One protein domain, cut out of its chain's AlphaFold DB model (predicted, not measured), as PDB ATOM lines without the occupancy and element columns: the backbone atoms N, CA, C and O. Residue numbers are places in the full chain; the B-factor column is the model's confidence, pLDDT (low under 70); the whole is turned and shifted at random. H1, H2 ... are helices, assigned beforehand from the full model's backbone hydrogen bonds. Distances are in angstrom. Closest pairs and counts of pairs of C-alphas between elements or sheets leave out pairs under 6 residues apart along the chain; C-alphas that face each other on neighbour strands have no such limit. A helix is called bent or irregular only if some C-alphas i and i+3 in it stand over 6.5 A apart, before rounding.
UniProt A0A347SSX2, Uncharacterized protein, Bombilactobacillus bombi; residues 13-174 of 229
ATOM      1  N   PRO A  13      20.053  -3.096  10.986       86.31
ATOM      2  CA  PRO A  13      21.058  -2.136  10.533       86.31
ATOM      3  C   PRO A  13      20.504  -1.152   9.506       86.31
ATOM      4  O   PRO A  13      20.779   0.044   9.576       86.31
ATOM      5  N   GLN A  14      19.674  -1.619   8.574       86.62
ATOM      6  CA  GLN A  14      19.042  -0.719   7.617       86.62
ATOM      7  C   GLN A  14      17.988   0.150   8.283       86.62
ATOM      8  O   GLN A  14      17.940   1.342   7.985       86.62
ATOM      9  N   GLN A  15      17.187  -0.406   9.196       83.50
ATOM     10  CA  GLN A  15      16.215   0.394   9.941       83.50
ATOM     11  C   GLN A  15      16.912   1.516  10.701       83.50
ATOM     12  O   GLN A  15      16.527   2.670  10.565       83.50
ATOM     13  N   THR A  16      18.015   1.195  11.376       87.69
ATOM     14  CA  THR A  16      18.842   2.147  12.119       87.69
ATOM     15  C   THR A  16      19.433   3.221  11.200       87.69
ATOM     16  O   THR A  16      19.363   4.412  11.505       87.69
ATOM     17  N   LEU A  17      19.978   2.840  10.039       88.00
ATOM     18  CA  LEU A  17      20.476   3.792   9.039       88.00
ATOM     19  C   LEU A  17      19.365   4.737   8.558       88.00
ATOM     20  O   LEU A  17      19.570   5.953   8.499       88.00
ATOM     21  N   LEU A  18      18.185   4.197   8.250       85.19
ATOM     22  CA  LEU A  18      17.024   4.983   7.840       85.19
ATOM     23  C   LEU A  18      16.575   5.931   8.953       85.19
ATOM     24  O   LEU A  18      16.341   7.104   8.658       85.19
ATOM     25  N   SER A  19      16.552   5.491  10.219       81.81
ATOM     26  CA  SER A  19      16.215   6.366  11.351       81.81
ATOM     27  C   SER A  19      17.161   7.561  11.445       81.81
ATOM     28  O   SER A  19      16.734   8.651  11.817       81.81
ATOM     29  N   LEU A  20      18.447   7.379  11.120       85.19
ATOM     30  CA  LEU A  20      19.448   8.448  11.126       85.19
ATOM     31  C   LEU A  20      19.316   9.418   9.950       85.19
ATOM     32  O   LEU A  20      19.435  10.629  10.142       85.19
ATOM     33  N   VAL A  21      19.074   8.910   8.742       84.00
ATOM     34  CA  VAL A  21      18.934   9.742   7.536       84.00
ATOM     35  C   VAL A  21      17.612  10.512   7.547       84.00
ATOM     36  O   VAL A  21      17.567  11.682   7.170       84.00
ATOM     37  N   ALA A  22      16.537   9.888   8.026       77.00
ATOM     38  CA  ALA A  22      15.204  10.474   8.076       77.00
ATOM     39  C   ALA A  22      14.884  11.189   9.404       77.00
ATOM     40  O   ALA A  22      13.744  11.625   9.581       77.00
ATOM     41  N   ARG A  23      15.874  11.400  10.297       69.06
ATOM     42  CA  ARG A  23      15.731  12.137  11.577       69.06
ATOM     43  C   ARG A  23      14.848  13.394  11.511       69.06
ATOM     44  O   ARG A  23      14.030  13.552  12.410       69.06
ATOM     45  N   PRO A  24      14.947  14.275  10.491       63.28
ATOM     46  CA  PRO A  24      14.130  15.491  10.446       63.28
ATOM     47  C   PRO A  24      12.637  15.232  10.190       63.28
ATOM     48  O   PRO A  24      11.819  16.113  10.430       63.28
ATOM     49  N   LYS A  25      12.281  14.056   9.657       61.94
ATOM     50  CA  LYS A  25      10.931  13.710   9.179       61.94
ATOM     51  C   LYS A  25      10.238  12.635  10.025       61.94
ATOM     52  O   LYS A  25       9.061  12.376   9.816       61.94
ATOM     53  N   MET A  26      10.955  12.012  10.961       63.88
ATOM     54  CA  MET A  26      10.505  10.863  11.756       63.88
ATOM     55  C   MET A  26      10.299  11.225  13.236       63.88
ATOM     56  O   MET A  26      10.863  10.592  14.130       63.88
ATOM     57  N   GLY A  27       9.508  12.267  13.510       60.88
ATOM     58  CA  GLY A  27       9.140  12.627  14.883       60.88
ATOM     59  C   GLY A  27       8.356  11.490  15.550       60.88
ATOM     60  O   GLY A  27       7.249  11.190  15.125       60.88
ATOM     61  N   GLY A  28       8.942  10.842  16.560       70.38
ATOM     62  CA  GLY A  28       8.322   9.747  17.326       70.38
ATOM     63  C   GLY A  28       8.749   8.335  16.906       70.38
ATOM     64  O   GLY A  28       9.054   7.523  17.771       70.38
ATOM     65  N   TRP A  29       8.903   8.060  15.606       77.00
ATOM     66  CA  TRP A  29       9.200   6.702  15.114       77.00
ATOM     67  C   TRP A  29      10.519   6.122  15.648       77.00
ATOM     68  O   TRP A  29      10.586   4.960  16.030       77.00
ATOM     69  N   LEU A  30      11.572   6.943  15.742       78.50
ATOM     70  CA  LEU A  30      12.842   6.514  16.341       78.50
ATOM     71  C   LEU A  30      12.666   6.086  17.805       78.50
ATOM     72  O   LEU A  30      13.309   5.139  18.255       78.50
ATOM     73  N   HIS A  31      11.833   6.814  18.552       79.31
ATOM     74  CA  HIS A  31      11.579   6.516  19.954       79.31
ATOM     75  C   HIS A  31      10.804   5.205  20.096       79.31
ATOM     76  O   HIS A  31      11.164   4.389  20.938       79.31
ATOM     77  N   GLU A  32       9.809   4.969  19.240       82.62
ATOM     78  CA  GLU A  32       9.054   3.712  19.191       82.62
ATOM     79  C   GLU A  32       9.951   2.524  18.823       82.62
ATOM     80  O   GLU A  32       9.972   1.531  19.548       82.62
ATOM     81  N   TYR A  33      10.756   2.654  17.762       84.19
ATOM     82  CA  TYR A  33      11.681   1.609  17.318       84.19
ATOM     83  C   TYR A  33      12.689   1.234  18.408       84.19
ATOM     84  O   TYR A  33      12.801   0.070  18.769       84.19
ATOM     85  N   LEU A  34      13.377   2.213  19.004       85.50
ATOM     86  CA  LEU A  34      14.357   1.939  20.063       85.50
ATOM     87  C   LEU A  34      13.720   1.501  21.391       85.50
ATOM     88  O   LEU A  34      14.417   0.937  22.231       85.50
ATOM     89  N   SER A  35      12.427   1.764  21.599       86.44
ATOM     90  CA  SER A  35      11.696   1.234  22.757       86.44
ATOM     91  C   SER A  35      11.323  -0.234  22.563       86.44
ATOM     92  O   SER A  35      11.355  -0.993  23.529       86.44
ATOM     93  N   TYR A  36      10.988  -0.635  21.332       87.00
ATOM     94  CA  TYR A  36      10.726  -2.032  20.984       87.00
ATOM     95  C   TYR A  36      12.024  -2.851  20.916       87.00
ATOM     96  O   TYR A  36      12.092  -3.942  21.476       87.00
ATOM     97  N   ASP A  37      13.077  -2.266  20.333       87.31
ATOM     98  CA  ASP A  37      14.385  -2.885  20.104       87.31
ATOM     99  C   ASP A  37      15.519  -2.144  20.850       87.31
ATOM    100  O   ASP A  37      16.414  -1.547  20.236       87.31
ATOM    101  N   PRO A  38      15.536  -2.166  22.199       86.25
ATOM    102  CA  PRO A  38      16.531  -1.437  22.991       86.25
ATOM    103  C   PRO A  38      17.953  -1.981  22.809       86.25
ATOM    104  O   PRO A  38      18.933  -1.265  23.022       86.25
ATOM    105  N   ASN A  39      18.088  -3.235  22.377       84.12
ATOM    106  CA  ASN A  39      19.367  -3.838  22.002       84.12
ATOM    107  C   ASN A  39      20.034  -3.116  20.815       84.12
ATOM    108  O   ASN A  39      21.259  -3.128  20.717       84.12
ATOM    109  N   ASN A  40      19.271  -2.431  19.959       88.75
ATOM    110  CA  ASN A  40      19.794  -1.693  18.806       88.75
ATOM    111  C   ASN A  40      20.292  -0.281  19.155       88.75
ATOM    112  O   ASN A  40      20.842   0.422  18.303       88.75
ATOM    113  N   LEU A  41      20.187   0.131  20.420       88.88
ATOM    114  CA  LEU A  41      20.630   1.445  20.881       88.88
ATOM    115  C   LEU A  41      22.135   1.673  20.661       88.88
ATOM    116  O   LEU A  41      22.548   2.735  20.190       88.88
ATOM    117  N   ALA A  42      22.965   0.669  20.954       90.19
ATOM    118  CA  ALA A  42      24.409   0.753  20.731       90.19
ATOM    119  C   ALA A  42      24.753   0.894  19.240       90.19
ATOM    120  O   ALA A  42      25.622   1.688  18.868       90.19
ATOM    121  N   LEU A  43      24.022   0.175  18.382       91.62
ATOM    122  CA  LEU A  43      24.159   0.254  16.929       91.62
ATOM    123  C   LEU A  43      23.802   1.659  16.419       91.62
ATOM    124  O   LEU A  43      24.547   2.249  15.636       91.62
ATOM    125  N   TYR A  44      22.716   2.238  16.933       91.31
ATOM    126  CA  TYR A  44      22.299   3.603  16.615       91.31
ATOM    127  C   TYR A  44      23.353   4.650  16.994       91.31
ATOM    128  O   TYR A  44      23.685   5.518  16.180       91.31
ATOM    129  N   TYR A  45      23.916   4.575  18.204       91.44
ATOM    130  CA  TYR A  45      24.962   5.513  18.625       91.44
ATOM    131  C   TYR A  45      26.243   5.373  17.802       91.44
ATOM    132  O   TYR A  45      26.849   6.389  17.456       91.44
ATOM    133  N   LEU A  46      26.623   4.149  17.421       92.44
ATOM    134  CA  LEU A  46      27.739   3.925  16.504       92.44
ATOM    135  C   LEU A  46      27.484   4.601  15.151       92.44
ATOM    136  O   LEU A  46      28.353   5.301  14.635       92.44
ATOM    137  N   PHE A  47      26.289   4.447  14.582       93.19
ATOM    138  CA  PHE A  47      25.971   5.033  13.278       93.19
ATOM    139  C   PHE A  47      25.934   6.559  13.348       93.19
ATOM    140  O   PHE A  47      26.416   7.224  12.435       93.19
ATOM    141  N   ALA A  48      25.443   7.124  14.455       92.62
ATOM    142  CA  ALA A  48      25.487   8.563  14.710       92.62
ATOM    143  C   ALA A  48      26.924   9.089  14.790       92.62
ATOM    144  O   ALA A  48      27.234  10.148  14.241       92.62
ATOM    145  N   PHE A  49      27.810   8.337  15.446       93.94
ATOM    146  CA  PHE A  49      29.232   8.653  15.498       93.94
ATOM    147  C   PHE A  49      29.864   8.622  14.100       93.94
ATOM    148  O   PHE A  49      30.515   9.590  13.704       93.94
ATOM    149  N   ILE A  50      29.611   7.566  13.322       94.44
ATOM    150  CA  ILE A  50      30.119   7.429  11.949       94.44
ATOM    151  C   ILE A  50      29.571   8.544  11.052       94.44
ATOM    152  O   ILE A  50      30.326   9.117  10.271       94.44
ATOM    153  N   GLN A  51      28.295   8.914  11.177       93.69
ATOM    154  CA  GLN A  51      27.700  10.018  10.419       93.69
ATOM    155  C   GLN A  51      28.399  11.347  10.729       93.69
ATOM    156  O   GLN A  51      28.736  12.097   9.812       93.69
ATOM    157  N   LYS A  52      28.663  11.625  12.011       94.31
ATOM    158  CA  LYS A  52      29.403  12.821  12.429       94.31
ATOM    159  C   LYS A  52      30.831  12.812  11.879       94.31
ATOM    160  O   LYS A  52      31.284  13.836  11.380       94.31
ATOM    161  N   PHE A  53      31.509  11.666  11.924       94.81
ATOM    162  CA  PHE A  53      32.825  11.483  11.310       94.81
ATOM    163  C   PHE A  53      32.775  11.773   9.801       94.81
ATOM    164  O   PHE A  53      33.525  12.607   9.309       94.81
ATOM    165  N   CYS A  54      31.828  11.177   9.077       95.00
ATOM    166  CA  CYS A  54      31.642  11.396   7.642       95.00
ATOM    167  C   CYS A  54      31.428  12.878   7.304       95.00
ATOM    168  O   CYS A  54      32.042  13.385   6.370       95.00
ATOM    169  N   HIS A  55      30.619  13.588   8.095       93.75
ATOM    170  CA  HIS A  55      30.385  15.020   7.914       93.75
ATOM    171  C   HIS A  55      31.660  15.856   8.113       93.75
ATOM    172  O   HIS A  55      31.898  16.788   7.353       93.75
ATOM    173  N   ILE A  56      32.488  15.518   9.109       96.69
ATOM    174  CA  ILE A  56      33.764  16.206   9.376       96.69
ATOM    175  C   ILE A  56      34.744  16.042   8.205       96.69
ATOM    176  O   ILE A  56      35.453  16.984   7.871       96.69
ATOM    177  N   PHE A  57      34.772  14.867   7.575       95.44
ATOM    178  CA  PHE A  57      35.703  14.551   6.485       95.44
ATOM    179  C   PHE A  57      35.098  14.709   5.079       95.44
ATOM    180  O   PHE A  57      35.737  14.332   4.101       95.44
ATOM    181  N   HIS A  58      33.882  15.255   4.961       94.38
ATOM    182  CA  HIS A  58      33.152  15.407   3.694       94.38
ATOM    183  C   HIS A  58      32.965  14.093   2.906       94.38
ATOM    184  O   HIS A  58      32.979  14.077   1.676       94.38
ATOM    185  N   ILE A  59      32.765  12.980   3.615       92.62
ATOM    186  CA  ILE A  59      32.552  11.648   3.036       92.62
ATOM    187  C   ILE A  59      31.038  11.345   3.006       92.62
ATOM    188  O   ILE A  59      30.344  11.636   3.984       92.62
ATOM    189  N   PRO A  60      30.478  10.755   1.929       90.44
ATOM    190  CA  PRO A  60      29.046  10.458   1.851       90.44
ATOM    191  C   PRO A  60      28.630   9.325   2.802       90.44
ATOM    192  O   PRO A  60      28.914   8.156   2.548       90.44
ATOM    193  N   PHE A  61      27.898   9.653   3.870       89.88
ATOM    194  CA  PHE A  61      27.394   8.665   4.828       89.88
ATOM    195  C   PHE A  61      26.506   7.609   4.147       89.88
ATOM    196  O   PHE A  61      25.497   7.934   3.524       89.88
ATOM    197  N   SER A  62      26.891   6.337   4.259       89.06
ATOM    198  CA  SER A  62      26.234   5.213   3.586       89.06
ATOM    199  C   SER A  62      26.469   3.898   4.332       89.06
ATOM    200  O   SER A  62      27.387   3.790   5.150       89.06
ATOM    201  N   MET A  63      25.677   2.870   4.005       85.94
ATOM    202  CA  MET A  63      25.841   1.521   4.568       85.94
ATOM    203  C   MET A  63      27.227   0.927   4.279       85.94
ATOM    204  O   MET A  63      27.780   0.196   5.094       85.94
ATOM    205  N   PHE A  64      27.820   1.292   3.140       86.94
ATOM    206  CA  PHE A  64      29.167   0.872   2.776       86.94
ATOM    207  C   PHE A  64      30.185   1.326   3.826       86.94
ATOM    208  O   PHE A  64      30.878   0.493   4.399       86.94
ATOM    209  N   ILE A  65      30.212   2.618   4.163       90.06
ATOM    210  CA  ILE A  65      31.153   3.160   5.158       90.06
ATOM    211  C   ILE A  65      30.958   2.500   6.520       90.06
ATOM    212  O   ILE A  65      31.929   2.149   7.185       90.06
ATOM    213  N   ILE A  66      29.705   2.292   6.917       91.12
ATOM    214  CA  ILE A  66      29.362   1.620   8.172       91.12
ATOM    215  C   ILE A  66      29.966   0.209   8.231       91.12
ATOM    216  O   ILE A  66      30.549  -0.159   9.253       91.12
ATOM    217  N   ASN A  67      29.881  -0.557   7.142       90.31
ATOM    218  CA  ASN A  67      30.470  -1.894   7.067       90.31
ATOM    219  C   ASN A  67      32.010  -1.856   7.090       90.31
ATOM    220  O   ASN A  67      32.619  -2.731   7.697       90.31
ATOM    221  N   TYR A  68      32.660  -0.832   6.519       90.44
ATOM    222  CA  TYR A  68      34.120  -0.664   6.647       90.44
ATOM    223  C   TYR A  68      34.558  -0.409   8.089       90.44
ATOM    224  O   TYR A  68      35.533  -0.999   8.551       90.44
ATOM    225  N   PHE A  69      33.828   0.438   8.820       91.88
ATOM    226  CA  PHE A  69      34.082   0.634  10.249       91.88
ATOM    227  C   PHE A  69      33.927  -0.678  11.025       91.88
ATOM    228  O   PHE A  69      34.746  -0.980  11.889       91.88
ATOM    229  N   ASN A  70      32.916  -1.481  10.694       92.62
ATOM    230  CA  ASN A  70      32.717  -2.791  11.302       92.62
ATOM    231  C   ASN A  70      33.853  -3.771  10.994       92.62
ATOM    232  O   ASN A  70      34.349  -4.406  11.918       92.62
ATOM    233  N   MET A  71      34.327  -3.838   9.746       91.81
ATOM    234  CA  MET A  71      35.508  -4.639   9.394       91.81
ATOM    235  C   MET A  71      36.723  -4.243  10.232       91.81
ATOM    236  O   MET A  71      37.363  -5.103  10.827       91.81
ATOM    237  N   PHE A  72      36.990  -2.941  10.357       92.69
ATOM    238  CA  PHE A  72      38.094  -2.449  11.179       92.69
ATOM    239  C   PHE A  72      37.957  -2.864  12.653       92.69
ATOM    240  O   PHE A  72      38.928  -3.288  13.280       92.69
ATOM    241  N   ILE A  73      36.745  -2.772  13.208       93.69
ATOM    242  CA  ILE A  73      36.446  -3.207  14.578       93.69
ATOM    243  C   ILE A  73      36.690  -4.711  14.730       93.69
ATOM    244  O   ILE A  73      37.320  -5.122  15.706       93.69
ATOM    245  N   ILE A  74      36.236  -5.531  13.780       94.00
ATOM    246  CA  ILE A  74      36.434  -6.986  13.794       94.00
ATOM    247  C   ILE A  74      37.924  -7.321  13.729       94.00
ATOM    248  O   ILE A  74      38.404  -8.059  14.585       94.00
ATOM    249  N   ASP A  75      38.671  -6.744  12.788       93.94
ATOM    250  CA  ASP A  75      40.106  -7.003  12.630       93.94
ATOM    251  C   ASP A  75      40.875  -6.670  13.914       93.94
ATOM    252  O   ASP A  75      41.658  -7.483  14.415       93.94
ATOM    253  N   LEU A  76      40.593  -5.505  14.509       95.88
ATOM    254  CA  LEU A  76      41.179  -5.109  15.788       95.88
ATOM    255  C   LEU A  76      40.811  -6.092  16.909       95.88
ATOM    256  O   LEU A  76      41.673  -6.475  17.703       95.88
ATOM    257  N   SER A  77      39.555  -6.536  16.958       96.06
ATOM    258  CA  SER A  77      39.079  -7.523  17.935       96.06
ATOM    259  C   SER A  77      39.844  -8.837  17.815       96.06
ATOM    260  O   SER A  77      40.343  -9.360  18.812       96.06
ATOM    261  N   LEU A  78      40.001  -9.347  16.592       95.12
ATOM    262  CA  LEU A  78      40.695 -10.604  16.327       95.12
ATOM    263  C   LEU A  78      42.180 -10.520  16.682       95.12
ATOM    264  O   LEU A  78      42.716 -11.454  17.273       95.12
ATOM    265  N   ILE A  79      42.841  -9.393  16.403       95.44
ATOM    266  CA  ILE A  79      44.237  -9.171  16.809       95.44
ATOM    267  C   ILE A  79      44.372  -9.219  18.338       95.44
ATOM    268  O   ILE A  79      45.260  -9.901  18.859       95.44
ATOM    269  N   LEU A  80      43.483  -8.536  19.068       96.69
ATOM    270  CA  LEU A  80      43.482  -8.536  20.536       96.69
ATOM    271  C   LEU A  80      43.210  -9.930  21.106       96.69
ATOM    272  O   LEU A  80      43.894 -10.360  22.037       96.69
ATOM    273  N   LEU A  81      42.257 -10.656  20.523       95.88
ATOM    274  CA  LEU A  81      41.936 -12.024  20.916       95.88
ATOM    275  C   LEU A  81      43.130 -12.956  20.693       95.88
ATOM    276  O   LEU A  81      43.512 -13.709  21.592       95.88
ATOM    277  N   CYS A  82      43.782 -12.856  19.534       95.69
ATOM    278  CA  CYS A  82      44.982 -13.621  19.225       95.69
ATOM    279  C   CYS A  82      46.111 -13.339  20.230       95.69
ATOM    280  O   CYS A  82      46.800 -14.253  20.697       95.69
ATOM    281  N   TRP A  83      46.280 -12.074  20.619       95.69
ATOM    282  CA  TRP A  83      47.249 -11.702  21.644       95.69
ATOM    283  C   TRP A  83      46.900 -12.312  23.007       95.69
ATOM    284  O   TRP A  83      47.773 -12.883  23.667       95.69
ATOM    285  N   ALA A  84      45.629 -12.273  23.404       95.56
ATOM    286  CA  ALA A  84      45.177 -12.852  24.663       95.56
ATOM    287  C   ALA A  84      45.429 -14.367  24.726       95.56
ATOM    288  O   ALA A  84      45.997 -14.862  25.703       95.56
ATOM    289  N   ILE A  85      45.100 -15.097  23.654       95.19
ATOM    290  CA  ILE A  85      45.336 -16.546  23.545       95.19
ATOM    291  C   ILE A  85      46.826 -16.861  23.710       95.19
ATOM    292  O   ILE A  85      47.188 -17.773  24.458       95.19
ATOM    293  N   ARG A  86      47.705 -16.083  23.067       95.12
ATOM    294  CA  ARG A  86      49.162 -16.256  23.171       95.12
ATOM    295  C   ARG A  86      49.688 -16.045  24.595       95.12
ATOM    296  O   ARG A  86      50.697 -16.644  24.954       95.12
ATOM    297  N   ILE A  87      49.047 -15.191  25.394       93.38
ATOM    298  CA  ILE A  87      49.414 -14.965  26.802       93.38
ATOM    299  C   ILE A  87      48.914 -16.110  27.694       93.38
ATOM    300  O   ILE A  87      49.609 -16.516  28.629       93.38
ATOM    301  N   LEU A  88      47.707 -16.615  27.434       91.62
ATOM    302  CA  LEU A  88      47.061 -17.629  28.272       91.62
ATOM    303  C   LEU A  88      47.602 -19.041  28.034       91.62
ATOM    304  O   LEU A  88      47.694 -19.819  28.984       91.62
ATOM    305  N   THR A  89      47.959 -19.363  26.792       93.38
ATOM    306  CA  THR A  89      48.191 -20.743  26.343       93.38
ATOM    307  C   THR A  89      49.620 -20.986  25.850       93.38
ATOM    308  O   THR A  89      50.433 -20.069  25.734       93.38
ATOM    309  N   ASN A  90      49.954 -22.253  25.587       93.75
ATOM    310  CA  ASN A  90      51.224 -22.624  24.963       93.75
ATOM    311  C   ASN A  90      51.206 -22.331  23.442       93.75
ATOM    312  O   ASN A  90      50.171 -22.022  22.855       93.75
ATOM    313  N   LYS A  91      52.365 -22.442  22.776       92.69
ATOM    314  CA  LYS A  91      52.501 -22.097  21.345       92.69
ATOM    315  C   LYS A  91      51.606 -22.938  20.423       92.69
ATOM    316  O   LYS A  91      51.097 -22.402  19.444       92.69
ATOM    317  N   ILE A  92      51.427 -24.227  20.726       94.75
ATOM    318  CA  ILE A  92      50.627 -25.145  19.902       94.75
ATOM    319  C   ILE A  92      49.142 -24.795  20.027       94.75
ATOM    320  O   ILE A  92      48.475 -24.601  19.016       94.75
ATOM    321  N   SER A  93      48.635 -24.630  21.249       93.38
ATOM    322  CA  SER A  93      47.253 -24.209  21.497       93.38
ATOM    323  C   SER A  93      46.964 -22.824  20.922       93.38
ATOM    324  O   SER A  93      45.890 -22.617  20.367       93.38
ATOM    325  N   ALA A  94      47.924 -21.896  20.981       93.88
ATOM    326  CA  ALA A  94      47.779 -20.592  20.345       93.88
ATOM    327  C   ALA A  94      47.677 -20.696  18.818       93.88
ATOM    328  O   ALA A  94      46.822 -20.043  18.224       93.88
ATOM    329  N   LEU A  95      48.488 -21.554  18.187       95.31
ATOM    330  CA  LEU A  95      48.397 -21.816  16.750       95.31
ATOM    331  C   LEU A  95      47.042 -22.427  16.375       95.31
ATOM    332  O   LEU A  95      46.416 -21.963  15.427       95.31
ATOM    333  N   ILE A  96      46.572 -23.420  17.137       96.00
ATOM    334  CA  ILE A  96      45.244 -24.020  16.941       96.00
ATOM    335  C   ILE A  96      44.165 -22.939  17.049       96.00
ATOM    336  O   ILE A  96      43.316 -22.841  16.171       96.00
ATOM    337  N   GLY A  97      44.233 -22.079  18.069       94.06
ATOM    338  CA  GLY A  97      43.313 -20.953  18.232       94.06
ATOM    339  C   GLY A  97      43.307 -20.005  17.029       94.06
ATOM    340  O   GLY A  97      42.237 -19.631  16.557       94.06
ATOM    341  N   PHE A  98      44.477 -19.660  16.484       94.62
ATOM    342  CA  PHE A  98      44.576 -18.799  15.297       94.62
ATOM    343  C   PHE A  98      43.970 -19.452  14.056       94.62
ATOM    344  O   PHE A  98      43.230 -18.798  13.325       94.62
ATOM    345  N   VAL A  99      44.240 -20.740  13.835       95.00
ATOM    346  CA  VAL A  99      43.643 -21.495  12.724       95.00
ATOM    347  C   VAL A  99      42.124 -21.536  12.871       95.00
ATOM    348  O   VAL A  99      41.418 -21.238  11.913       95.00
ATOM    349  N   THR A 100      41.608 -21.812  14.070       94.31
ATOM    350  CA  THR A 100      40.165 -21.807  14.343       94.31
ATOM    351  C   THR A 100      39.535 -20.443  14.070       94.31
ATOM    352  O   THR A 100      38.485 -20.379  13.437       94.31
ATOM    353  N   ILE A 101      40.178 -19.343  14.484       93.19
ATOM    354  CA  ILE A 101      39.701 -17.983  14.190       93.19
ATOM    355  C   ILE A 101      39.620 -17.760  12.678       93.19
ATOM    356  O   ILE A 101      38.579 -17.332  12.188       93.19
ATOM    357  N   ILE A 102      40.675 -18.089  11.929       91.19
ATOM    358  CA  ILE A 102      40.693 -17.921  10.468       91.19
ATOM    359  C   ILE A 102      39.594 -18.758   9.806       91.19
ATOM    360  O   ILE A 102      38.915 -18.266   8.911       91.19
ATOM    361  N   LEU A 103      39.380 -19.998  10.254       91.69
ATOM    362  CA  LEU A 103      38.345 -20.870   9.696       91.69
ATOM    363  C   LEU A 103      36.929 -20.349   9.979       91.69
ATOM    364  O   LEU A 103      36.087 -20.360   9.086       91.69
ATOM    365  N   LEU A 104      36.657 -19.875  11.195       90.44
ATOM    366  CA  LEU A 104      35.321 -19.401  11.568       90.44
ATOM    367  C   LEU A 104      35.005 -18.022  10.978       90.44
ATOM    368  O   LEU A 104      33.901 -17.800  10.490       90.44
ATOM    369  N   PHE A 105      35.964 -17.096  11.009       86.94
ATOM    370  CA  PHE A 105      35.752 -15.709  10.593       86.94
ATOM    371  C   PHE A 105      36.043 -15.505   9.104       86.94
ATOM    372  O   PHE A 105      35.304 -14.795   8.428       86.94
ATOM    373  N   GLY A 106      37.070 -16.166   8.564       84.06
ATOM    374  CA  GLY A 106      37.479 -16.024   7.164       84.06
ATOM    375  C   GLY A 106      36.484 -16.611   6.161       84.06
ATOM    376  O   GLY A 106      36.427 -16.147   5.024       84.06
ATOM    377  N   PHE A 107      35.666 -17.584   6.577       84.38
ATOM    378  CA  PHE A 107      34.626 -18.193   5.739       84.38
ATOM    379  C   PHE A 107      33.200 -17.755   6.102       84.38
ATOM    380  O   PHE A 107      32.245 -18.291   5.541       84.38
ATOM    381  N   SER A 108      33.028 -16.780   7.003       85.12
ATOM    382  CA  SER A 108      31.708 -16.273   7.393       85.12
ATOM    383  C   SER A 108      31.368 -14.978   6.642       85.12
ATOM    384  O   SER A 108      31.764 -13.895   7.074       85.12
ATOM    385  N   PRO A 109      30.609 -15.032   5.529       79.62
ATOM    386  CA  PRO A 109      30.270 -13.835   4.755       79.62
ATOM    387  C   PRO A 109      29.380 -12.856   5.533       79.62
ATOM    388  O   PRO A 109      29.390 -11.662   5.254       79.62
ATOM    389  N   TRP A 110      28.628 -13.342   6.525       80.12
ATOM    390  CA  TRP A 110      27.692 -12.537   7.311       80.12
ATOM    391  C   TRP A 110      28.368 -11.581   8.288       80.12
ATOM    392  O   TRP A 110      27.750 -10.606   8.704       80.12
ATOM    393  N   ILE A 111      29.645 -11.803   8.608       86.75
ATOM    394  CA  ILE A 111      30.371 -10.955   9.555       86.75
ATOM    395  C   ILE A 111      30.608  -9.530   9.037       86.75
ATOM    396  O   ILE A 111      30.893  -8.607   9.795       86.75
ATOM    397  N   ILE A 112      30.461  -9.352   7.727       86.06
ATOM    398  CA  ILE A 112      30.639  -8.077   7.044       86.06
ATOM    399  C   ILE A 112      29.582  -7.047   7.442       86.06
ATOM    400  O   ILE A 112      29.853  -5.846   7.431       86.06
ATOM    401  N   VAL A 113      28.387  -7.523   7.795       86.94
ATOM    402  CA  VAL A 113      27.241  -6.695   8.148       86.94
ATOM    403  C   VAL A 113      27.406  -6.208   9.577       86.94
ATOM    404  O   VAL A 113      27.543  -7.006  10.504       86.94
ATOM    405  N   THR A 114      27.356  -4.892   9.765       90.06
ATOM    406  CA  THR A 114      27.435  -4.306  11.102       90.06
ATOM    407  C   THR A 114      26.226  -4.686  11.938       90.06
ATOM    408  O   THR A 114      25.093  -4.351  11.591       90.06
ATOM    409  N   TYR A 115      26.478  -5.334  13.069       90.62
ATOM    410  CA  TYR A 115      25.451  -5.705  14.029       90.62
ATOM    411  C   TYR A 115      25.989  -5.626  15.462       90.62
ATOM    412  O   TYR A 115      27.180  -5.404  15.691       90.62
ATOM    413  N   THR A 116      25.119  -5.802  16.455       91.31
ATOM    414  CA  THR A 116      25.530  -5.772  17.870       91.31
ATOM    415  C   THR A 116      26.473  -6.926  18.219       91.31
ATOM    416  O   THR A 116      27.386  -6.747  19.019       91.31
ATOM    417  N   ASP A 117      26.320  -8.084  17.567       89.56
ATOM    418  CA  ASP A 117      27.239  -9.224  17.674       89.56
ATOM    419  C   ASP A 117      28.664  -8.858  17.265       89.56
ATOM    420  O   ASP A 117      29.596  -9.022  18.051       89.56
ATOM    421  N   THR A 118      28.831  -8.315  16.058       92.06
ATOM    422  CA  THR A 118      30.149  -7.959  15.526       92.06
ATOM    423  C   THR A 118      30.771  -6.805  16.304       92.06
ATOM    424  O   THR A 118      31.971  -6.818  16.570       92.06
ATOM    425  N   LEU A 119      29.953  -5.853  16.764       92.44
ATOM    426  CA  LEU A 119      30.405  -4.752  17.612       92.44
ATOM    427  C   LEU A 119      30.870  -5.232  18.993       92.44
ATOM    428  O   LEU A 119      31.852  -4.713  19.523       92.44
ATOM    429  N   SER A 120      30.196  -6.230  19.575       94.56
ATOM    430  CA  SER A 120      30.538  -6.770  20.898       94.56
ATOM    431  C   SER A 120      31.886  -7.498  20.931       94.56
ATOM    432  O   SER A 120      32.491  -7.613  21.999       94.56
ATOM    433  N   LEU A 121      32.410  -7.926  19.775       94.75
ATOM    434  CA  LEU A 121      33.708  -8.601  19.681       94.75
ATOM    435  C   LEU A 121      34.851  -7.752  20.237       94.75
ATOM    436  O   LEU A 121      35.746  -8.301  20.881       94.75
ATOM    437  N   LEU A 122      34.818  -6.433  20.035       95.94
ATOM    438  CA  LEU A 122      35.893  -5.542  20.464       95.94
ATOM    439  C   LEU A 122      36.003  -5.441  21.986       95.94
ATOM    440  O   LEU A 122      37.073  -5.769  22.512       95.94
ATOM    441  N   PRO A 123      34.943  -5.046  22.725       96.50
ATOM    442  CA  PRO A 123      35.011  -5.039  24.174       96.50
ATOM    443  C   PRO A 123      35.294  -6.441  24.713       96.50
ATOM    444  O   PRO A 123      36.151  -6.561  25.576       96.50
ATOM    445  N   VAL A 124      34.675  -7.507  24.186       97.31
ATOM    446  CA  VAL A 124      34.942  -8.890  24.637       97.31
ATOM    447  C   VAL A 124      36.414  -9.271  24.478       97.31
ATOM    448  O   VAL A 124      37.027  -9.739  25.436       97.31
ATOM    449  N   SER A 125      37.016  -9.034  23.314       97.12
ATOM    450  CA  SER A 125      38.419  -9.387  23.053       97.12
ATOM    451  C   SER A 125      39.377  -8.580  23.924       97.12
ATOM    452  O   SER A 125      40.346  -9.120  24.462       97.12
ATOM    453  N   PHE A 126      39.074  -7.297  24.133       97.25
ATOM    454  CA  PHE A 126      39.814  -6.449  25.061       97.25
ATOM    455  C   PHE A 126      39.681  -6.936  26.513       97.25
ATOM    456  O   PHE A 126      40.676  -7.001  27.234       97.25
ATOM    457  N   GLY A 127      38.484  -7.355  26.928       97.00
ATOM    458  CA  GLY A 127      38.229  -7.960  28.232       97.00
ATOM    459  C   GLY A 127      39.010  -9.256  28.441       97.00
ATOM    460  O   GLY A 127      39.676  -9.412  29.459       97.00
ATOM    461  N   ILE A 128      39.023 -10.158  27.458       96.56
ATOM    462  CA  ILE A 128      39.796 -11.410  27.529       96.56
ATOM    463  C   ILE A 128      41.302 -11.117  27.611       96.56
ATOM    464  O   ILE A 128      42.011 -11.755  28.393       96.56
ATOM    465  N   LEU A 129      41.805 -10.123  26.872       96.62
ATOM    466  CA  LEU A 129      43.200  -9.685  26.979       96.62
ATOM    467  C   LEU A 129      43.515  -9.110  28.367       96.62
ATOM    468  O   LEU A 129      44.535  -9.459  28.965       96.62
ATOM    469  N   ALA A 130      42.639  -8.261  28.904       96.38
ATOM    470  CA  ALA A 130      42.782  -7.705  30.246       96.38
ATOM    471  C   ALA A 130      42.779  -8.816  31.309       96.38
ATOM    472  O   ALA A 130      43.650  -8.850  32.176       96.38
ATOM    473  N   PHE A 131      41.881  -9.792  31.191       95.94
ATOM    474  CA  PHE A 131      41.854 -10.985  32.033       95.94
ATOM    475  C   PHE A 131      43.155 -11.798  31.937       95.94
ATOM    476  O   PHE A 131      43.731 -12.173  32.961       95.94
ATOM    477  N   ALA A 132      43.680 -12.010  30.728       94.12
ATOM    478  CA  ALA A 132      44.948 -12.704  30.517       94.12
ATOM    479  C   ALA A 132      46.121 -12.002  31.217       94.12
ATOM    480  O   ALA A 132      46.940 -12.643  31.885       94.12
ATOM    481  N   LEU A 133      46.185 -10.673  31.104       93.75
ATOM    482  CA  LEU A 133      47.184  -9.849  31.782       93.75
ATOM    483  C   LEU A 133      46.996  -9.857  33.302       93.75
ATOM    484  O   LEU A 133      47.986  -9.880  34.032       93.75
ATOM    485  N   LEU A 134      45.756  -9.878  33.786       92.62
ATOM    486  CA  LEU A 134      45.453  -9.958  35.210       92.62
ATOM    487  C   LEU A 134      45.950 -11.277  35.812       92.62
ATOM    488  O   LEU A 134      46.645 -11.247  36.822       92.62
ATOM    489  N   ILE A 135      45.690 -12.418  35.169       90.62
ATOM    490  CA  ILE A 135      46.163 -13.726  35.655       90.62
ATOM    491  C   ILE A 135      47.689 -13.824  35.597       90.62
ATOM    492  O   ILE A 135      48.324 -14.225  36.571       90.62
ATOM    493  N   LYS A 136      48.300 -13.470  34.460       90.12
ATOM    494  CA  LYS A 136      49.740 -13.696  34.254       90.12
ATOM    495  C   LYS A 136      50.626 -12.648  34.917       90.12
ATOM    496  O   LYS A 136      51.753 -12.967  35.282       90.12
ATOM    497  N   ARG A 137      50.158 -11.403  35.043       87.75
ATOM    498  CA  ARG A 137      50.958 -10.274  35.554       87.75
ATOM    499  C   ARG A 137      50.419  -9.659  36.845       87.75
ATOM    500  O   ARG A 137      51.058  -8.748  37.357       87.75
ATOM    501  N   LYS A 138      49.266 -10.107  37.361       86.75
ATOM    502  CA  LYS A 138      48.620  -9.578  38.582       86.75
ATOM    503  C   LYS A 138      48.468  -8.048  38.578       86.75
ATOM    504  O   LYS A 138      48.597  -7.390  39.604       86.75
ATOM    505  N   SER A 139      48.212  -7.470  37.403       88.62
ATOM    506  CA  SER A 139      48.117  -6.018  37.230       88.62
ATOM    507  C   SER A 139      46.743  -5.491  37.642       88.62
ATOM    508  O   SER A 139      45.735  -5.839  37.031       88.62
ATOM    509  N   TYR A 140      46.700  -4.575  38.611       89.31
ATOM    510  CA  TYR A 140      45.461  -3.889  39.004       89.31
ATOM    511  C   TYR A 140      44.868  -3.028  37.880       89.31
ATOM    512  O   TYR A 140      43.650  -2.908  37.773       89.31
ATOM    513  N   ILE A 141      45.711  -2.487  36.991       92.94
ATOM    514  CA  ILE A 141      45.253  -1.763  35.796       92.94
ATOM    515  C   ILE A 141      44.463  -2.713  34.894       92.94
ATOM    516  O   ILE A 141      43.400  -2.353  34.401       92.94
ATOM    517  N   ALA A 142      44.935  -3.951  34.727       92.94
ATOM    518  CA  ALA A 142      44.222  -4.953  33.946       92.94
ATOM    519  C   ALA A 142      42.863  -5.323  34.571       92.94
ATOM    520  O   ALA A 142      41.907  -5.542  33.837       92.94
ATOM    521  N   ALA A 143      42.735  -5.315  35.903       92.88
ATOM    522  CA  ALA A 143      41.442  -5.503  36.569       92.88
ATOM    523  C   ALA A 143      40.465  -4.345  36.299       92.88
ATOM    524  O   ALA A 143      39.296  -4.584  36.000       92.88
ATOM    525  N   LEU A 144      40.942  -3.096  36.346       95.06
ATOM    526  CA  LEU A 144      40.125  -1.931  35.992       95.06
ATOM    527  C   LEU A 144      39.672  -1.997  34.528       95.06
ATOM    528  O   LEU A 144      38.493  -1.812  34.233       95.06
ATOM    529  N   LEU A 145      40.601  -2.303  33.619       95.00
ATOM    530  CA  LEU A 145      40.310  -2.452  32.193       95.00
ATOM    531  C   LEU A 145      39.314  -3.584  31.928       95.00
ATOM    532  O   LEU A 145      38.424  -3.408  31.104       95.00
ATOM    533  N   LEU A 146      39.412  -4.702  32.655       95.88
ATOM    534  CA  LEU A 146      38.446  -5.798  32.587       95.88
ATOM    535  C   LEU A 146      37.036  -5.332  32.979       95.88
ATOM    536  O   LEU A 146      36.073  -5.667  32.292       95.88
ATOM    537  N   GLY A 147      36.914  -4.529  34.042       95.31
ATOM    538  CA  GLY A 147      35.640  -3.945  34.469       95.31
ATOM    539  C   GLY A 147      35.048  -2.992  33.430       95.31
ATOM    540  O   GLY A 147      33.893  -3.154  33.043       95.31
ATOM    541  N   ILE A 148      35.851  -2.054  32.915       96.19
ATOM    542  CA  ILE A 148      35.430  -1.102  31.871       96.19
ATOM    543  C   ILE A 148      34.973  -1.845  30.610       96.19
ATOM    544  O   ILE A 148      33.922  -1.536  30.048       96.19
ATOM    545  N   ALA A 149      35.739  -2.849  30.183       96.88
ATOM    546  CA  ALA A 149      35.408  -3.676  29.032       96.88
ATOM    547  C   ALA A 149      34.097  -4.444  29.245       96.88
ATOM    548  O   ALA A 149      33.270  -4.503  28.338       96.88
ATOM    549  N   GLY A 150      33.875  -4.970  30.456       96.06
ATOM    550  CA  GLY A 150      32.642  -5.653  30.841       96.06
ATOM    551  C   GLY A 150      31.425  -4.739  30.794       96.06
ATOM    552  O   GLY A 150      30.405  -5.108  30.214       96.06
ATOM    553  N   SER A 151      31.547  -3.519  31.322       94.62
ATOM    554  CA  SER A 151      30.489  -2.507  31.244       94.62
ATOM    555  C   SER A 151      30.174  -2.122  29.799       94.62
ATOM    556  O   SER A 151      29.004  -2.072  29.422       94.62
ATOM    557  N   LEU A 152      31.200  -1.903  28.971       93.88
ATOM    558  CA  LEU A 152      31.015  -1.582  27.556       93.88
ATOM    559  C   LEU A 152      30.390  -2.754  26.788       93.88
ATOM    560  O   LEU A 152      29.489  -2.546  25.982       93.88
ATOM    561  N   SER A 153      30.824  -3.983  27.072       95.44
ATOM    562  CA  SER A 153      30.256  -5.212  26.512       95.44
ATOM    563  C   SER A 153      28.767  -5.322  26.831       95.44
ATOM    564  O   SER A 153      27.971  -5.489  25.917       95.44
ATOM    565  N   TYR A 154      28.378  -5.142  28.098       93.25
ATOM    566  CA  TYR A 154      26.976  -5.191  28.520       93.25
ATOM    567  C   TYR A 154      26.122  -4.113  27.842       93.25
ATOM    568  O   TYR A 154      25.005  -4.398  27.418       93.25
ATOM    569  N   PHE A 155      26.655  -2.895  27.703       91.12
ATOM    570  CA  PHE A 155      25.968  -1.808  27.004       91.12
ATOM    571  C   PHE A 155      25.774  -2.103  25.511       91.12
ATOM    572  O   PHE A 155      24.712  -1.822  24.964       91.12
ATOM    573  N   VAL A 156      26.788  -2.669  24.850       92.44
ATOM    574  CA  VAL A 156      26.714  -3.029  23.426       92.44
ATOM    575  C   VAL A 156      25.763  -4.197  23.203       92.44
ATOM    576  O   VAL A 156      24.943  -4.163  22.287       92.44
ATOM    577  N   LYS A 157      25.895  -5.245  24.015       91.81
ATOM    578  CA  LYS A 157      25.074  -6.444  23.932       91.81
ATOM    579  C   LYS A 157      25.014  -7.133  25.303       91.81
ATOM    580  O   LYS A 157      25.976  -7.780  25.703       91.81
ATOM    581  N   PRO A 158      23.878  -7.101  26.020       91.75
ATOM    582  CA  PRO A 158      23.795  -7.672  27.368       91.75
ATOM    583  C   PRO A 158      24.230  -9.142  27.458       91.75
ATOM    584  O   PRO A 158      24.864  -9.546  28.432       91.75
ATOM    585  N   SER A 159      23.968  -9.941  26.417       93.31
ATOM    586  CA  SER A 159      24.355 -11.356  26.383       93.31
ATOM    587  C   SER A 159      25.872 -11.584  26.344       93.31
ATOM    588  O   SER A 159      26.329 -12.633  26.793       93.31
ATOM    589  N   SER A 160      26.686 -10.628  25.874       94.50
ATOM    590  CA  SER A 160      28.153 -10.754  25.891       94.50
ATOM    591  C   SER A 160      28.767 -10.503  27.274       94.50
ATOM    592  O   SER A 160      29.981 -10.633  27.448       94.50
ATOM    593  N   ALA A 161      27.957 -10.218  28.301       93.44
ATOM    594  CA  ALA A 161      28.406 -10.219  29.693       93.44
ATOM    595  C   ALA A 161      28.849 -11.613  30.176       93.44
ATOM    596  O   ALA A 161      29.645 -11.710  31.112       93.44
ATOM    597  N   ILE A 162      28.402 -12.689  29.516       95.69
ATOM    598  CA  ILE A 162      28.728 -14.071  29.895       95.69
ATOM    599  C   ILE A 162      30.238 -14.335  29.973       95.69
ATOM    600  O   ILE A 162      30.698 -14.987  30.908       95.69
ATOM    601  N   TYR A 163      31.030 -13.756  29.065       94.81
ATOM    602  CA  TYR A 163      32.489 -13.908  29.061       94.81
ATOM    603  C   TYR A 163      33.140 -13.327  30.324       94.81
ATOM    604  O   TYR A 163      34.114 -13.873  30.837       94.81
ATOM    605  N   TYR A 164      32.579 -12.241  30.857       95.62
ATOM    606  CA  TYR A 164      33.077 -11.574  32.059       95.62
ATOM    607  C   TYR A 164      32.654 -12.303  33.324       95.62
ATOM    608  O   TYR A 164      33.456 -12.441  34.244       95.62
ATOM    609  N   ILE A 165      31.425 -12.821  33.351       95.06
ATOM    610  CA  ILE A 165      30.956 -13.687  34.436       95.06
ATOM    611  C   ILE A 165      31.859 -14.925  34.519       95.06
ATOM    612  O   ILE A 165      32.372 -15.233  35.593       95.06
ATOM    613  N   ALA A 166      32.137 -15.573  33.384       95.06
ATOM    614  CA  ALA A 166      33.060 -16.702  33.314       95.06
ATOM    615  C   ALA A 166      34.472 -16.322  33.797       95.06
ATOM    616  O   ALA A 166      35.048 -17.026  34.624       95.06
ATOM    617  N   ALA A 167      35.009 -15.181  33.354       93.06
ATOM    618  CA  ALA A 167      36.308 -14.684  33.807       93.06
ATOM    619  C   ALA A 167      36.355 -14.484  35.333       93.06
ATOM    620  O   ALA A 167      37.303 -14.925  35.982       93.06
ATOM    621  N   ILE A 168      35.325 -13.875  35.926       92.38
ATOM    622  CA  ILE A 168      35.232 -13.664  37.378       92.38
ATOM    623  C   ILE A 168      35.165 -15.000  38.122       92.38
ATOM    624  O   ILE A 168      35.889 -15.178  39.101       92.38
ATOM    625  N   ILE A 169      34.360 -15.955  37.645       93.44
ATOM    626  CA  ILE A 169      34.290 -17.306  38.224       93.44
ATOM    627  C   ILE A 169      35.679 -17.955  38.224       93.44
ATOM    628  O   ILE A 169      36.127 -18.442  39.261       93.44
ATOM    629  N   VAL A 170      36.404 -17.898  37.102       91.88
ATOM    630  CA  VAL A 170      37.766 -18.447  37.008       91.88
ATOM    631  C   VAL A 170      38.728 -17.744  37.976       91.88
ATOM    632  O   VAL A 170      39.529 -18.417  38.627       91.88
ATOM    633  N   LEU A 171      38.645 -16.418  38.135       89.31
ATOM    634  CA  LEU A 171      39.467 -15.682  39.111       89.31
ATOM    635  C   LEU A 171      39.168 -16.100  40.555       89.31
ATOM    636  O   LEU A 171      40.092 -16.267  41.353       89.31
ATOM    637  N   ILE A 172      37.894 -16.281  40.906       89.19
ATOM    638  CA  ILE A 172      37.490 -16.712  42.252       89.19
ATOM    639  C   ILE A 172      38.014 -18.121  42.530       89.19
ATOM    640  O   ILE A 172      38.634 -18.344  43.567       89.19
ATOM    641  N   LEU A 173      37.825 -19.051  41.591       88.69
ATOM    642  CA  LEU A 173      38.301 -20.424  41.742       88.69
ATOM    643  C   LEU A 173      39.825 -20.462  41.892       88.69
ATOM    644  O   LEU A 173      40.334 -21.015  42.863       88.69
ATOM    645  N   THR A 174      40.561 -19.805  40.994       81.81
ATOM    646  CA  THR A 174      42.035 -19.798  41.038       81.81
ATOM    647  C   THR A 174      42.597 -19.114  42.286       81.81
ATOM    648  O   THR A 174      43.543 -19.621  42.879       81.81
TER     649      THR A 174
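This is residues 13 to 174 of the 229 residues of an uncharacterized protein of Bombilactobacillus bombi (UniProt A0A347SSX2). Five long helices run side by side along the longest axis: H5, H4 and H7 follow one another across the body, and H8 and H9 pack on H7 to make a small triangular bundle with it. At one end residues 39 to 43 of H3 meet residue 116 of H7 and residues 155 to 156 of H8 to make a corner, H3 standing about perpendicular to both helices, and the short helices H1 and H2 make a looser end group with H3, H1 touching it and H2 near it. The printed part has 162 residues with nine named helices, H1 to H9 in order along the chain, and no named strand; its class is all helix. It is only just compact, close to loose, with a radius of gyration of the C-alphas of 17.9 A, and elongated, spanning 55 by 31 by 27 A.

The longest helix, H4, holds residues 63 to 88 and is 37.1 A long, from C-alpha 63 at (25.841, 1.521, 4.568) to C-alpha 88 at (47.061, -17.629, 28.272). H5 is residues 91 to 106, 21.5 A, and H6 is residues 109 to 112. H7, residues 116 to 137, is 31.3 A long, with a kink of 27 degrees near residue 123. H8 is residues 140 to 156, 24.4 A; H9 is residues 158 to 174, 25.8 A, ending at C-alpha 174 at (42.035, -19.798, 41.038). H1 is residues 13 to 21, H2 residues 29 to 36, and H3 residues 38 to 56, 28.2 A. H3 is only just irregular: C-alphas 39 and 42 are 6.9 A apart.

H7 is the hub, touching four helices. H4 and H7 touch at a shallow tilt of 22 degrees, the same way; their closest C-alphas, of Ala 84 and Leu 129, are 4.4 A apart. H4 and H5 form a helical hairpin, closest at the C-alphas of Arg 86 and Ala 94, 5.4 A. H6 only just touches H4, with 3 pairs of C-alphas within 8 A, the closest those of Asn 67 and Ile 112, 6.2 A. H7, H8 and H9 form an up-and-down bundle, each helix running against the one before it; the closest C-alphas of H7 and H8 are those of Ala 130 and Ala 142, 4.8 A. H3 touches H8 about perpendicular, at 80 degrees, the C-alphas of Ala 42 and Val 156 closest at 5.2 A. H1 touches H3 at a steep tilt of 51 degrees, the C-alphas of Thr 16 and Tyr 44 closest at 5.9 A. H2 is close to H3 but not clearly touching, the C-alphas of Leu 34 and Leu 41 closest at 6.3 A. Every O i to N i+4 pair is within hydrogen-bond range in H1, H2, H4, H5 and H8; the counts are 13 of 15 in H3, 16 of 18 in H7 and 10 of 13 in H9, and H6 is too short for such a pair.

The two C-alphas farthest apart, of Lys 25 and Ile 92, are 56.6 A apart. The printed part has no cut and no long link. Mean pLDDT of the printed part is 90.4; residues 23 to 27 are under 70.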